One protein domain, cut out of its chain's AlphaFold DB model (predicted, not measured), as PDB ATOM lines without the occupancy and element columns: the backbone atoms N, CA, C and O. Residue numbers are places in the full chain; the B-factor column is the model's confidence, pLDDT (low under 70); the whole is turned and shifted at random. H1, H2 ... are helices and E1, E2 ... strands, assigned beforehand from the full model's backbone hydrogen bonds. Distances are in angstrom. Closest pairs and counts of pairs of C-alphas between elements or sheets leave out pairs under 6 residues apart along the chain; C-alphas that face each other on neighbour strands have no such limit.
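What this domain is: This is residues 8 to 88 of the 208 residues of an uncharacterized protein of Methanosarcinales archaeon (UniProt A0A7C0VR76). A strongly twisted sheet of four strands has H2, the longest helix, beside its strands, with the short helix H1 close to H2 where Ile 20 comes near Phe 27, and the short helix H3 only grazing the sheet, near Val 72 at the last residue of E3. The links of the two hairpins, residues 57 to 66 and 73 to 80, lie at opposite ends of the sheet. The printed part has 81 residues, with named elements in the order E1, H1, H2, H3, E2, E3, E4. The sheet is mixed, in the order E1, E4, E3, E2, and the class is mixed, helices and strands. The whole is compact, with a radius of gyration of the C-alphas of 12.9 A, and spans 37 by 27 by 20 A.

How they stand to each other: Start at E1, residues 8 to 10, an edge strand parallel to E4, residues 81 to 87; look there for N 8 and O 84, 2.9 A apart and within hydrogen-bond range. E4 is staggered: its residues 85 to 87 pair with E1, and 81 to 85 with E3, residues 67 to 72. E4 and E3 form an antiparallel hairpin, with N 83 and O 70 at 2.8 A. E3 also forms a hairpin with E2, residues 50 to 56, the other edge strand, with N 53 and O 69 at 2.9 A. E2, E3 and E4 make a meander, each strand the antiparallel neighbour of the one before. H1, residues 14 to 20, is not on the sheet. It is close to but not clearly touching H2, residues 24 to 37; their closest C-alphas, of Ile 20 and Phe 27, are 5.3 A apart, and they run opposite ways at a steep tilt of 60 degrees. H2 is on the sheet at a height of 7.7 A, over none of its strands, but only just: 2 of its C-alphas fall on E2. H3, residues 44 to 48, only grazes the sheet; its closest C-alpha pair with E3 is Ile 46 and Val 72, 5.9 A. H2 and H3 are only just apart, at 8.3 A. In H1 and H2 every O i to N i+4 pair is within hydrogen-bond range; in H3 it is 0 of 1, beside 2 of 2 O i to N i+3 pairs.

Where its parts are: Find C-alpha 8 at (54.396, 4.098, 129.611), where E1 begins, 6.4 A long. H1 measures 10.2 A. H2 runs 20.0 A from C-alpha 24 at (50.527, 10.711, 113.770). H3 measures 8.5 A, E2 17.1 A and E3 16.3 A. E4 runs 19.2 A to C-alpha 87 at (53.531, -1.466, 123.427).

The domain as a whole: The two C-alphas farthest apart, of Glu 15 and Gly 77, are 38.7 A apart. The printed part has no cut, and no link is long. Residues 75 to 79 are under 70 in pLDDT; the mean of the printed part is 83.4.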
ATOM      1  N   ILE A   8      55.822   4.371 129.436       88.56
ATOM      2  CA  ILE A   8      54.396   4.098 129.611       88.56
ATOM      3  C   ILE A   8      54.077   2.872 128.763       88.56
ATOM      4  O   ILE A   8      54.323   2.863 127.558       88.56
ATOM      5  N   CYS A   9      53.573   1.827 129.408       88.69
ATOM      6  CA  CYS A   9      53.140   0.603 128.751       88.69
ATOM      7  C   CYS A   9      51.705   0.771 128.258       88.69
ATOM      8  O   CYS A   9      50.829   0.902 129.097       88.69
ATOM      9  N   ILE A  10      51.444   0.676 126.958       90.00
ATOM     10  CA  ILE A  10      50.076   0.618 126.425       90.00
ATOM     11  C   ILE A  10      49.753  -0.794 125.948       90.00
ATOM     12  O   ILE A  10      50.621  -1.470 125.396       90.00
ATOM     13  N   TYR A  11      48.520  -1.241 126.173       89.94
ATOM     14  CA  TYR A  11      48.020  -2.449 125.526       89.94
ATOM     15  C   TYR A  11      47.758  -2.128 124.059       89.94
ATOM     16  O   TYR A  11      47.027  -1.181 123.810       89.94
ATOM     17  N   ILE A  12      48.401  -2.842 123.136       89.06
ATOM     18  CA  ILE A  12      48.176  -2.759 121.686       89.06
ATOM     19  C   ILE A  12      48.767  -4.007 121.022       89.06
ATOM     20  O   ILE A  12      49.801  -4.508 121.475       89.06
ATOM     21  N   GLU A  13      48.122  -4.484 119.960       89.44
ATOM     22  CA  GLU A  13      48.611  -5.599 119.142       89.44
ATOM     23  C   GLU A  13      49.745  -5.157 118.200       89.44
ATOM     24  O   GLU A  13      49.858  -3.979 117.837       89.44
ATOM     25  N   GLU A  14      50.603  -6.095 117.794       87.06
ATOM     26  CA  GLU A  14      51.782  -5.796 116.971       87.06
ATOM     27  C   GLU A  14      51.401  -5.246 115.591       87.06
ATOM     28  O   GLU A  14      51.956  -4.238 115.139       87.06
ATOM     29  N   GLU A  15      50.429  -5.869 114.924       86.38
ATOM     30  CA  GLU A  15      49.992  -5.449 113.598       86.38
ATOM     31  C   GLU A  15      49.413  -4.040 113.650       86.38
ATOM     32  O   GLU A  15      49.811  -3.184 112.860       86.38
ATOM     33  N   GLU A  16      48.511  -3.776 114.595       87.31
ATOM     34  CA  GLU A  16      47.886  -2.463 114.744       87.31
ATOM     35  C   GLU A  16      48.940  -1.391 115.026       87.31
ATOM     36  O   GLU A  16      48.959  -0.364 114.343       87.31
ATOM     37  N   TYR A  17      49.881  -1.664 115.939       87.75
ATOM     38  CA  TYR A  17      50.980  -0.755 116.259       87.75
ATOM     39  C   TYR A  17      51.805  -0.391 115.019       87.75
ATOM     40  O   TYR A  17      52.052   0.790 114.773       87.75
ATOM     41  N   ASN A  18      52.178  -1.379 114.200       86.06
ATOM     42  CA  ASN A  18      52.961  -1.158 112.985       86.06
ATOM     43  C   ASN A  18      52.209  -0.320 111.934       86.06
ATOM     44  O   ASN A  18      52.832   0.483 111.238       86.06
ATOM     45  N   HIS A  19      50.879  -0.440 111.853       87.12
ATOM     46  CA  HIS A  19      50.059   0.377 110.952       87.12
ATOM     47  C   HIS A  19      49.933   1.829 111.435       87.12
ATOM     48  O   HIS A  19      50.029   2.758 110.629       87.12
ATOM     49  N   ILE A  20      49.746   2.049 112.741       87.94
ATOM     50  CA  ILE A  20      49.535   3.398 113.293       87.94
ATOM     51  C   ILE A  20      50.838   4.152 113.584       87.94
ATOM     52  O   ILE A  20      50.812   5.371 113.750       87.94
ATOM     53  N   LEU A  21      51.988   3.469 113.652       83.06
ATOM     54  CA  LEU A  21      53.268   4.086 114.015       83.06
ATOM     55  C   LEU A  21      53.642   5.242 113.073       83.06
ATOM     56  O   LEU A  21      54.110   6.288 113.535       83.06
ATOM     57  N   GLY A  22      53.393   5.064 111.770       81.69
ATOM     58  CA  GLY A  22      53.664   6.058 110.728       81.69
ATOM     59  C   GLY A  22      52.639   7.195 110.649       81.69
ATOM     60  O   GLY A  22      52.985   8.292 110.211       81.69
ATOM     61  N   ASP A  23      51.405   6.984 111.116       87.38
ATOM     62  CA  ASP A  23      50.349   7.997 111.086       87.38
ATOM     63  C   ASP A  23      50.181   8.665 112.459       87.38
ATOM     64  O   ASP A  23      49.610   8.128 113.410       87.38
ATOM     65  N   ALA A  24      50.658   9.907 112.561       84.75
ATOM     66  CA  ALA A  24      50.527  10.711 113.770       84.75
ATOM     67  C   ALA A  24      49.072  10.940 114.209       84.75
ATOM     68  O   ALA A  24      48.822  11.070 115.409       84.75
ATOM     69  N   LYS A  25      48.123  11.016 113.270       88.19
ATOM     70  CA  LYS A  25      46.716  11.285 113.580       88.19
ATOM     71  C   LYS A  25      46.033  10.032 114.116       88.19
ATOM     72  O   LYS A  25      45.387  10.120 115.159       88.19
ATOM     73  N   ALA A  26      46.232   8.888 113.462       89.12
ATOM     74  CA  ALA A  26      45.719   7.603 113.937       89.12
ATOM     75  C   ALA A  26      46.287   7.250 115.320       89.12
ATOM     76  O   ALA A  26      45.531   6.939 116.240       89.12
ATOM     77  N   PHE A  27      47.601   7.418 115.517       88.62
ATOM     78  CA  PHE A  27      48.237   7.172 116.814       88.62
ATOM     79  C   PHE A  27      47.673   8.069 117.922       88.62
ATOM     80  O   PHE A  27      47.515   7.640 119.064       88.62
ATOM     81  N   ARG A  28      47.354   9.328 117.598       89.81
ATOM     82  CA  ARG A  28      46.739  10.255 118.553       89.81
ATOM     83  C   ARG A  28      45.338   9.811 118.953       89.81
ATOM     84  O   ARG A  28      45.059   9.771 120.140       89.81
ATOM     85  N   GLN A  29      44.504   9.433 117.985       90.19
ATOM     86  CA  GLN A  29      43.148   8.944 118.251       90.19
ATOM     87  C   GLN A  29      43.155   7.697 119.142       90.19
ATOM     88  O   GLN A  29      42.377   7.622 120.090       90.19
ATOM     89  N   TYR A  30      44.070   6.761 118.876       90.62
ATOM     90  CA  TYR A  30      44.253   5.573 119.707       90.62
ATOM     91  C   TYR A  30      44.636   5.937 121.147       90.62
ATOM     92  O   TYR A  30      44.029   5.471 122.111       90.62
ATOM     93  N   LEU A  31      45.630   6.817 121.302       89.25
ATOM     94  CA  LEU A  31      46.147   7.201 122.610       89.25
ATOM     95  C   LEU A  31      45.131   8.031 123.414       89.25
ATOM     96  O   LEU A  31      45.005   7.815 124.614       89.25
ATOM     97  N   ASP A  32      44.358   8.903 122.763       89.88
ATOM     98  CA  ASP A  32      43.250   9.638 123.387       89.88
ATOM     99  C   ASP A  32      42.156   8.675 123.898       89.88
ATOM    100  O   ASP A  32      41.656   8.845 125.012       89.88
ATOM    101  N   GLY A  33      41.837   7.621 123.134       89.94
ATOM    102  CA  GLY A  33      40.936   6.550 123.574       89.94
ATOM    103  C   GLY A  33      41.464   5.811 124.807       89.94
ATOM    104  O   GLY A  33      40.737   5.629 125.785       89.94
ATOM    105  N   MET A  34      42.755   5.473 124.810       89.38
ATOM    106  CA  MET A  34      43.413   4.817 125.944       89.38
ATOM    107  C   MET A  34      43.478   5.701 127.193       89.38
ATOM    108  O   MET A  34      43.275   5.199 128.296       89.38
ATOM    109  N   ILE A  35      43.724   7.008 127.055       89.00
ATOM    110  CA  ILE A  35      43.696   7.953 128.185       89.00
ATOM    111  C   ILE A  35      42.292   8.026 128.795       89.00
ATOM    112  O   ILE A  35      42.159   8.118 130.016       89.00
ATOM    113  N   ALA A  36      41.248   8.003 127.961       89.00
ATOM    114  CA  ALA A  36      39.865   8.036 128.429       89.00
ATOM    115  C   ALA A  36      39.470   6.740 129.155       89.00
ATOM    116  O   ALA A  36      38.746   6.798 130.148       89.00
ATOM    117  N   GLN A  37      39.952   5.592 128.674       90.44
ATOM    118  CA  GLN A  37      39.627   4.283 129.238       90.44
ATOM    119  C   GLN A  37      40.443   3.946 130.496       90.44
ATOM    120  O   GLN A  37      39.885   3.391 131.439       90.44
ATOM    121  N   TYR A  38      41.733   4.303 130.519       89.12
ATOM    122  CA  TYR A  38      42.689   3.953 131.579       89.12
ATOM    123  C   TYR A  38      43.521   5.172 132.023       89.12
ATOM    124  O   TYR A  38      44.732   5.242 131.770       89.12
ATOM    125  N   PRO A  39      42.909   6.176 132.676       85.25
ATOM    126  CA  PRO A  39      43.607   7.393 133.092       85.25
ATOM    127  C   PRO A  39      44.718   7.148 134.128       85.25
ATOM    128  O   PRO A  39      45.623   7.972 134.248       85.25
ATOM    129  N   GLU A  40      44.671   6.043 134.873       87.50
ATOM    130  CA  GLU A  40      45.655   5.635 135.884       87.50
ATOM    131  C   GLU A  40      47.001   5.199 135.297       87.50
ATOM    132  O   GLU A  40      48.021   5.230 135.986       87.50
ATOM    133  N   LEU A  41      47.013   4.804 134.023       85.12
ATOM    134  CA  LEU A  41      48.219   4.380 133.321       85.12
ATOM    135  C   LEU A  41      49.127   5.565 132.966       85.12
ATOM    136  O   LEU A  41      50.335   5.410 132.764       85.12
ATOM    137  N   PHE A  42      48.538   6.755 132.880       85.69
ATOM    138  CA  PHE A  42      49.209   7.965 132.445       85.69
ATOM    139  C   PHE A  42      49.493   8.897 133.627       85.69
ATOM    140  O   PHE A  42      48.760   8.917 134.618       85.69
ATOM    141  N   PRO A  43      50.548   9.725 133.543       83.31
ATOM    142  CA  PRO A  43      50.765  10.763 134.535       83.31
ATOM    143  C   PRO A  43      49.577  11.732 134.539       83.31
ATOM    144  O   PRO A  43      49.076  12.114 133.482       83.31
ATOM    145  N   VAL A  44      49.182  12.206 135.724       80.56
ATOM    146  CA  VAL A  44      48.047  13.137 135.914       80.56
ATOM    147  C   VAL A  44      48.146  14.372 135.004       80.56
ATOM    148  O   VAL A  44      47.138  14.919 134.559       80.56
ATOM    149  N   MET A  45      49.376  14.771 134.672       78.75
ATOM    150  CA  MET A  45      49.694  15.919 133.825       78.75
ATOM    151  C   MET A  45      49.298  15.743 132.355       78.75
ATOM    152  O   MET A  45      49.150  16.739 131.653       78.75
ATOM    153  N   ILE A  46      49.040  14.518 131.880       83.25
ATOM    154  CA  ILE A  46      48.611  14.290 130.492       83.25
ATOM    155  C   ILE A  46      47.278  14.979 130.170       83.25
ATOM    156  O   ILE A  46      47.021  15.321 129.019       83.25
ATOM    157  N   ARG A  47      46.461  15.263 131.198       77.81
ATOM    158  CA  ARG A  47      45.204  16.021 131.086       77.81
ATOM    159  C   ARG A  47      45.405  17.444 130.560       77.81
ATOM    160  O   ARG A  47      44.470  18.028 130.027       77.81
ATOM    161  N   GLN A  48      46.609  17.998 130.694       77.25
ATOM    162  CA  GLN A  48      46.970  19.317 130.163       77.25
ATOM    163  C   GLN A  48      47.366  19.271 128.677       77.25
ATOM    164  O   GLN A  48      47.628  20.308 128.065       77.25
ATOM    165  N   GLY A  49      47.400  18.072 128.095       81.56
ATOM    166  CA  GLY A  49      47.814  17.811 126.728       81.56
ATOM    167  C   GLY A  49      49.241  17.280 126.629       81.56
ATOM    168  O   GLY A  49      50.076  17.427 127.525       81.56
ATOM    169  N   TYR A  50      49.520  16.656 125.490       86.19
ATOM    170  CA  TYR A  50      50.824  16.111 125.145       86.19
ATOM    171  C   TYR A  50      51.171  16.439 123.690       86.19
ATOM    172  O   TYR A  50      50.293  16.669 122.851       86.19
ATOM    173  N   THR A  51      52.466  16.433 123.392       86.00
ATOM    174  CA  THR A  51      53.011  16.644 122.047       86.00
ATOM    175  C   THR A  51      53.869  15.445 121.667       86.00
ATOM    176  O   THR A  51      54.605  14.917 122.498       86.00
ATOM    177  N   PHE A  52      53.808  14.997 120.413       85.62
ATOM    178  CA  PHE A  52      54.759  13.996 119.930       85.62
ATOM    179  C   PHE A  52      56.156  14.608 119.845       85.62
ATOM    180  O   PHE A  52      56.311  15.712 119.332       85.62
ATOM    181  N   HIS A  53      57.149  13.900 120.378       79.19
ATOM    182  CA  HIS A  53      58.535  14.348 120.355       79.19
ATOM    183  C   HIS A  53      59.239  13.761 119.133       79.19
ATOM    184  O   HIS A  53      59.237  14.377 118.078       79.19
ATOM    185  N   ASP A  54      59.726  12.522 119.251       81.94
ATOM    186  CA  ASP A  54      60.365  11.791 118.159       81.94
ATOM    187  C   ASP A  54      59.990  10.312 118.212       81.94
ATOM    188  O   ASP A  54      59.449   9.815 119.206       81.94
ATOM    189  N   ILE A  55      60.380   9.595 117.166       81.44
ATOM    190  CA  ILE A  55      60.455   8.138 117.150       81.44
ATOM    191  C   ILE A  55      61.900   7.758 117.497       81.44
ATOM    192  O   ILE A  55      62.850   8.309 116.940       81.44
ATOM    193  N   LEU A  56      62.073   6.873 118.476       79.00
ATOM    194  CA  LEU A  56      63.371   6.326 118.846       79.00
ATOM    195  C   LEU A  56      63.937   5.545 117.650       79.00
ATOM    196  O   LEU A  56      63.176   4.815 117.010       79.00
ATOM    197  N   PRO A  57      65.248   5.649 117.369       75.12
ATOM    198  CA  PRO A  57      65.880   4.755 116.412       75.12
ATOM    199  C   PRO A  57      65.675   3.299 116.834       75.12
ATOM    200  O   PRO A  57      65.514   3.007 118.025       75.12
ATOM    201  N   GLU A  58      65.712   2.405 115.851       76.44
ATOM    202  CA  GLU A  58      65.569   0.972 116.087       76.44
ATOM    203  C   GLU A  58      66.509   0.491 117.197       76.44
ATOM    204  O   GLU A  58      67.687   0.869 117.285       76.44
ATOM    205  N   SER A  59      65.969  -0.350 118.075       72.50
ATOM    206  CA  SER A  59      66.748  -0.913 119.167       72.50
ATOM    207  C   SER A  59      67.808  -1.863 118.622       72.50
ATOM    208  O   SER A  59      67.507  -2.803 117.894       72.50
ATOM    209  N   LYS A  60      69.054  -1.708 119.084       73.69
ATOM    210  CA  LYS A  60      70.138  -2.665 118.791       73.69
ATOM    211  C   LYS A  60      69.822  -4.092 119.257       73.69
ATOM    212  O   LYS A  60      70.427  -5.036 118.764       73.69
ATOM    213  N   LYS A  61      68.939  -4.238 120.253       75.88
ATOM    214  CA  LYS A  61      68.566  -5.530 120.844       75.88
ATOM    215  C   LYS A  61      67.415  -6.211 120.106       75.88
ATOM    216  O   LYS A  61      67.342  -7.432 120.125       75.88
ATOM    217  N   LEU A  62      66.541  -5.428 119.478       78.00
ATOM    218  CA  LEU A  62      65.356  -5.919 118.788       78.00
ATOM    219  C   LEU A  62      65.153  -5.071 117.520       78.00
ATOM    220  O   LEU A  62      64.542  -4.001 117.596       78.00
ATOM    221  N   PRO A  63      65.757  -5.475 116.388       72.06
ATOM    222  CA  PRO A  63      65.672  -4.722 115.140       72.06
ATOM    223  C   PRO A  63      64.232  -4.712 114.615       72.06
ATOM    224  O   PRO A  63      63.501  -5.683 114.800       72.06
ATOM    225  N   GLY A  64      63.827  -3.616 113.969       73.69
ATOM    226  CA  GLY A  64      62.476  -3.454 113.417       73.69
ATOM    227  C   GLY A  64      61.422  -2.863 114.362       73.69
ATOM    228  O   GLY A  64      60.355  -2.487 113.885       73.69
ATOM    229  N   ILE A  65      61.699  -2.697 115.666       79.88
ATOM    230  CA  ILE A  65      60.773  -1.999 116.577       79.88
ATOM    231  C   ILE A  65      61.139  -0.513 116.712       79.88
ATOM    232  O   ILE A  65      62.196  -0.145 117.237       79.88
ATOM    233  N   GLY A  66      60.239   0.358 116.259       81.69
ATOM    234  CA  GLY A  66      60.296   1.796 116.514       81.69
ATOM    235  C   GLY A  66      59.432   2.162 117.718       81.69
ATOM    236  O   GLY A  66      58.262   1.793 117.775       81.69
ATOM    237  N   LEU A  67      59.977   2.900 118.687       85.94
ATOM    238  CA  LEU A  67      59.219   3.363 119.859       85.94
ATOM    239  C   LEU A  67      58.933   4.853 119.757       85.94
ATOM    240  O   LEU A  67      59.838   5.647 119.512       85.94
ATOM    241  N   ARG A  68      57.690   5.268 119.985       86.56
ATOM    242  CA  ARG A  68      57.318   6.684 119.906       86.56
ATOM    243  C   ARG A  68      57.445   7.368 121.263       86.56
ATOM    244  O   ARG A  68      57.053   6.815 122.287       86.56
ATOM    245  N   ARG A  69      57.972   8.592 121.286       88.25
ATOM    246  CA  ARG A  69      58.063   9.417 122.497       88.25
ATOM    247  C   ARG A  69      57.014  10.515 122.495       88.25
ATOM    248  O   ARG A  69      56.824  11.209 121.493       88.25
ATOM    249  N   ILE A  70      56.382  10.704 123.645       88.12
ATOM    250  CA  ILE A  70      55.491  11.827 123.917       88.12
ATOM    251  C   ILE A  70      56.134  12.751 124.943       88.12
ATOM    252  O   ILE A  70      56.853  12.319 125.839       88.12
ATOM    253  N   LYS A  71      55.872  14.039 124.794       87.31
ATOM    254  CA  LYS A  71      56.261  15.086 125.721       87.31
ATOM    255  C   LYS A  71      55.002  15.587 126.416       87.31
ATOM    256  O   LYS A  71      54.052  15.992 125.747       87.31
ATOM    257  N   VAL A  72      54.996  15.535 127.738       86.25
ATOM    258  CA  VAL A  72      53.903  15.996 128.593       86.25
ATOM    259  C   VAL A  72      54.373  17.261 129.299       86.25
ATOM    260  O   VAL A  72      55.484  17.296 129.830       86.25
ATOM    261  N   LYS A  73      53.548  18.309 129.296       79.25
ATOM    262  CA  LYS A  73      53.881  19.555 129.998       79.25
ATOM    263  C   LYS A  73      53.863  19.312 131.504       79.25
ATOM    264  O   LYS A  73      52.887  18.778 132.028       79.25
ATOM    265  N   ALA A  74      54.938  19.678 132.196       72.94
ATOM    266  CA  ALA A  74      54.965  19.621 133.652       72.94
ATOM    267  C   ALA A  74      54.306  20.872 134.238       72.94
ATOM    268  O   ALA A  74      54.576  21.988 133.799       72.94
ATOM    269  N   ASN A  75      53.482  20.680 135.266       63.25
ATOM    270  CA  ASN A  75      52.783  21.777 135.940       63.25
ATOM    271  C   ASN A  75      53.678  22.522 136.951       63.25
ATOM    272  O   ASN A  75      53.391  23.651 137.322       63.25
ATOM    273  N   ASP A  76      54.778  21.897 137.381       64.81
ATOM    274  CA  ASP A  76      55.545  22.292 138.572       64.81
ATOM    275  C   ASP A  76      56.846  23.056 138.245       64.81
ATOM    276  O   ASP A  76      57.854  22.940 138.938       64.81
ATOM    277  N   GLY A  77      56.890  23.765 137.109       59.59
ATOM    278  CA  GLY A  77      58.075  24.530 136.671       59.59
ATOM    279  C   GLY A  77      59.315  23.685 136.327       59.59
ATOM    280  O   GLY A  77      60.350  24.229 135.955       59.59
ATOM    281  N   SER A  78      59.205  22.356 136.400       62.03
ATOM    282  CA  SER A  78      60.304  21.390 136.233       62.03
ATOM    283  C   SER A  78      60.642  21.060 134.767       62.03
ATOM    284  O   SER A  78      61.470  20.190 134.501       62.03
ATOM    285  N   GLY A  79      60.041  21.777 133.811       68.25
ATOM    286  CA  GLY A  79      60.222  21.562 132.373       68.25
ATOM    287  C   GLY A  79      59.428  20.372 131.826       68.25
ATOM    288  O   GLY A  79      58.978  19.505 132.569       68.25
ATOM    289  N   ASP A  80      59.220  20.347 130.510       78.31
ATOM    290  CA  ASP A  80      58.428  19.301 129.862       78.31
ATOM    291  C   ASP A  80      59.051  17.907 130.049       78.31
ATOM    292  O   ASP A  80      60.223  17.679 129.735       78.31
ATOM    293  N   GLU A  81      58.250  16.939 130.492       83.81
ATOM    294  CA  GLU A  81      58.700  15.568 130.704       83.81
ATOM    295  C   GLU A  81      58.519  14.720 129.444       83.81
ATOM    296  O   GLU A  81      57.469  14.741 128.804       83.81
ATOM    297  N   VAL A  82      59.536  13.928 129.097       85.94
ATOM    298  CA  VAL A  82      59.489  13.026 127.940       85.94
ATOM    299  C   VAL A  82      59.270  11.590 128.409       85.94
ATOM    300  O   VAL A  82      60.036  11.071 129.219       85.94
ATOM    301  N   PHE A  83      58.244  10.949 127.858       87.00
ATOM    302  CA  PHE A  83      57.883   9.558 128.102       87.00
ATOM    303  C   PHE A  83      57.993   8.749 126.813       87.00
ATOM    304  O   PHE A  83      57.549   9.184 125.748       87.00
ATOM    305  N   THR A  84      58.551   7.548 126.908       89.19
ATOM    306  CA  THR A  84      58.542   6.582 125.804       89.19
ATOM    307  C   THR A  84      57.293   5.717 125.901       89.19
ATOM    308  O   THR A  84      57.047   5.103 126.938       89.19
ATOM    309  N   ILE A  85      56.523   5.645 124.818       89.38
ATOM    310  CA  ILE A  85      55.385   4.739 124.706       89.38
ATOM    311  C   ILE A  85      55.907   3.371 124.277       89.38
ATOM    312  O   ILE A  85      56.489   3.228 123.201       89.38
ATOM    313  N   ARG A  86      55.729   2.379 125.149       90.31
ATOM    314  CA  ARG A  86      56.075   0.978 124.912       90.31
ATOM    315  C   ARG A  86      54.785   0.191 124.686       90.31
ATOM    316  O   ARG A  86      53.918   0.235 125.559       90.31
ATOM    317  N   PRO A  87      54.660  -0.568 123.592       90.44
ATOM    318  CA  PRO A  87      53.531  -1.466 123.427       90.44
ATOM    319  C   PRO A  87      53.673  -2.717 124.311       90.44
ATOM    320  O   PRO A  87      54.784  -3.124 124.663       90.44
ATOM    321  N   SER A  88      52.555  -3.337 124.680       89.00
ATOM    322  CA  SER A  88      52.492  -4.470 125.611       89.00
ATOM    323  C   SER A  88      53.275  -5.692 125.140       89.00
ATOM    324  O   SER A  88      53.898  -6.347 125.980       89.00
TER     325      SER A  88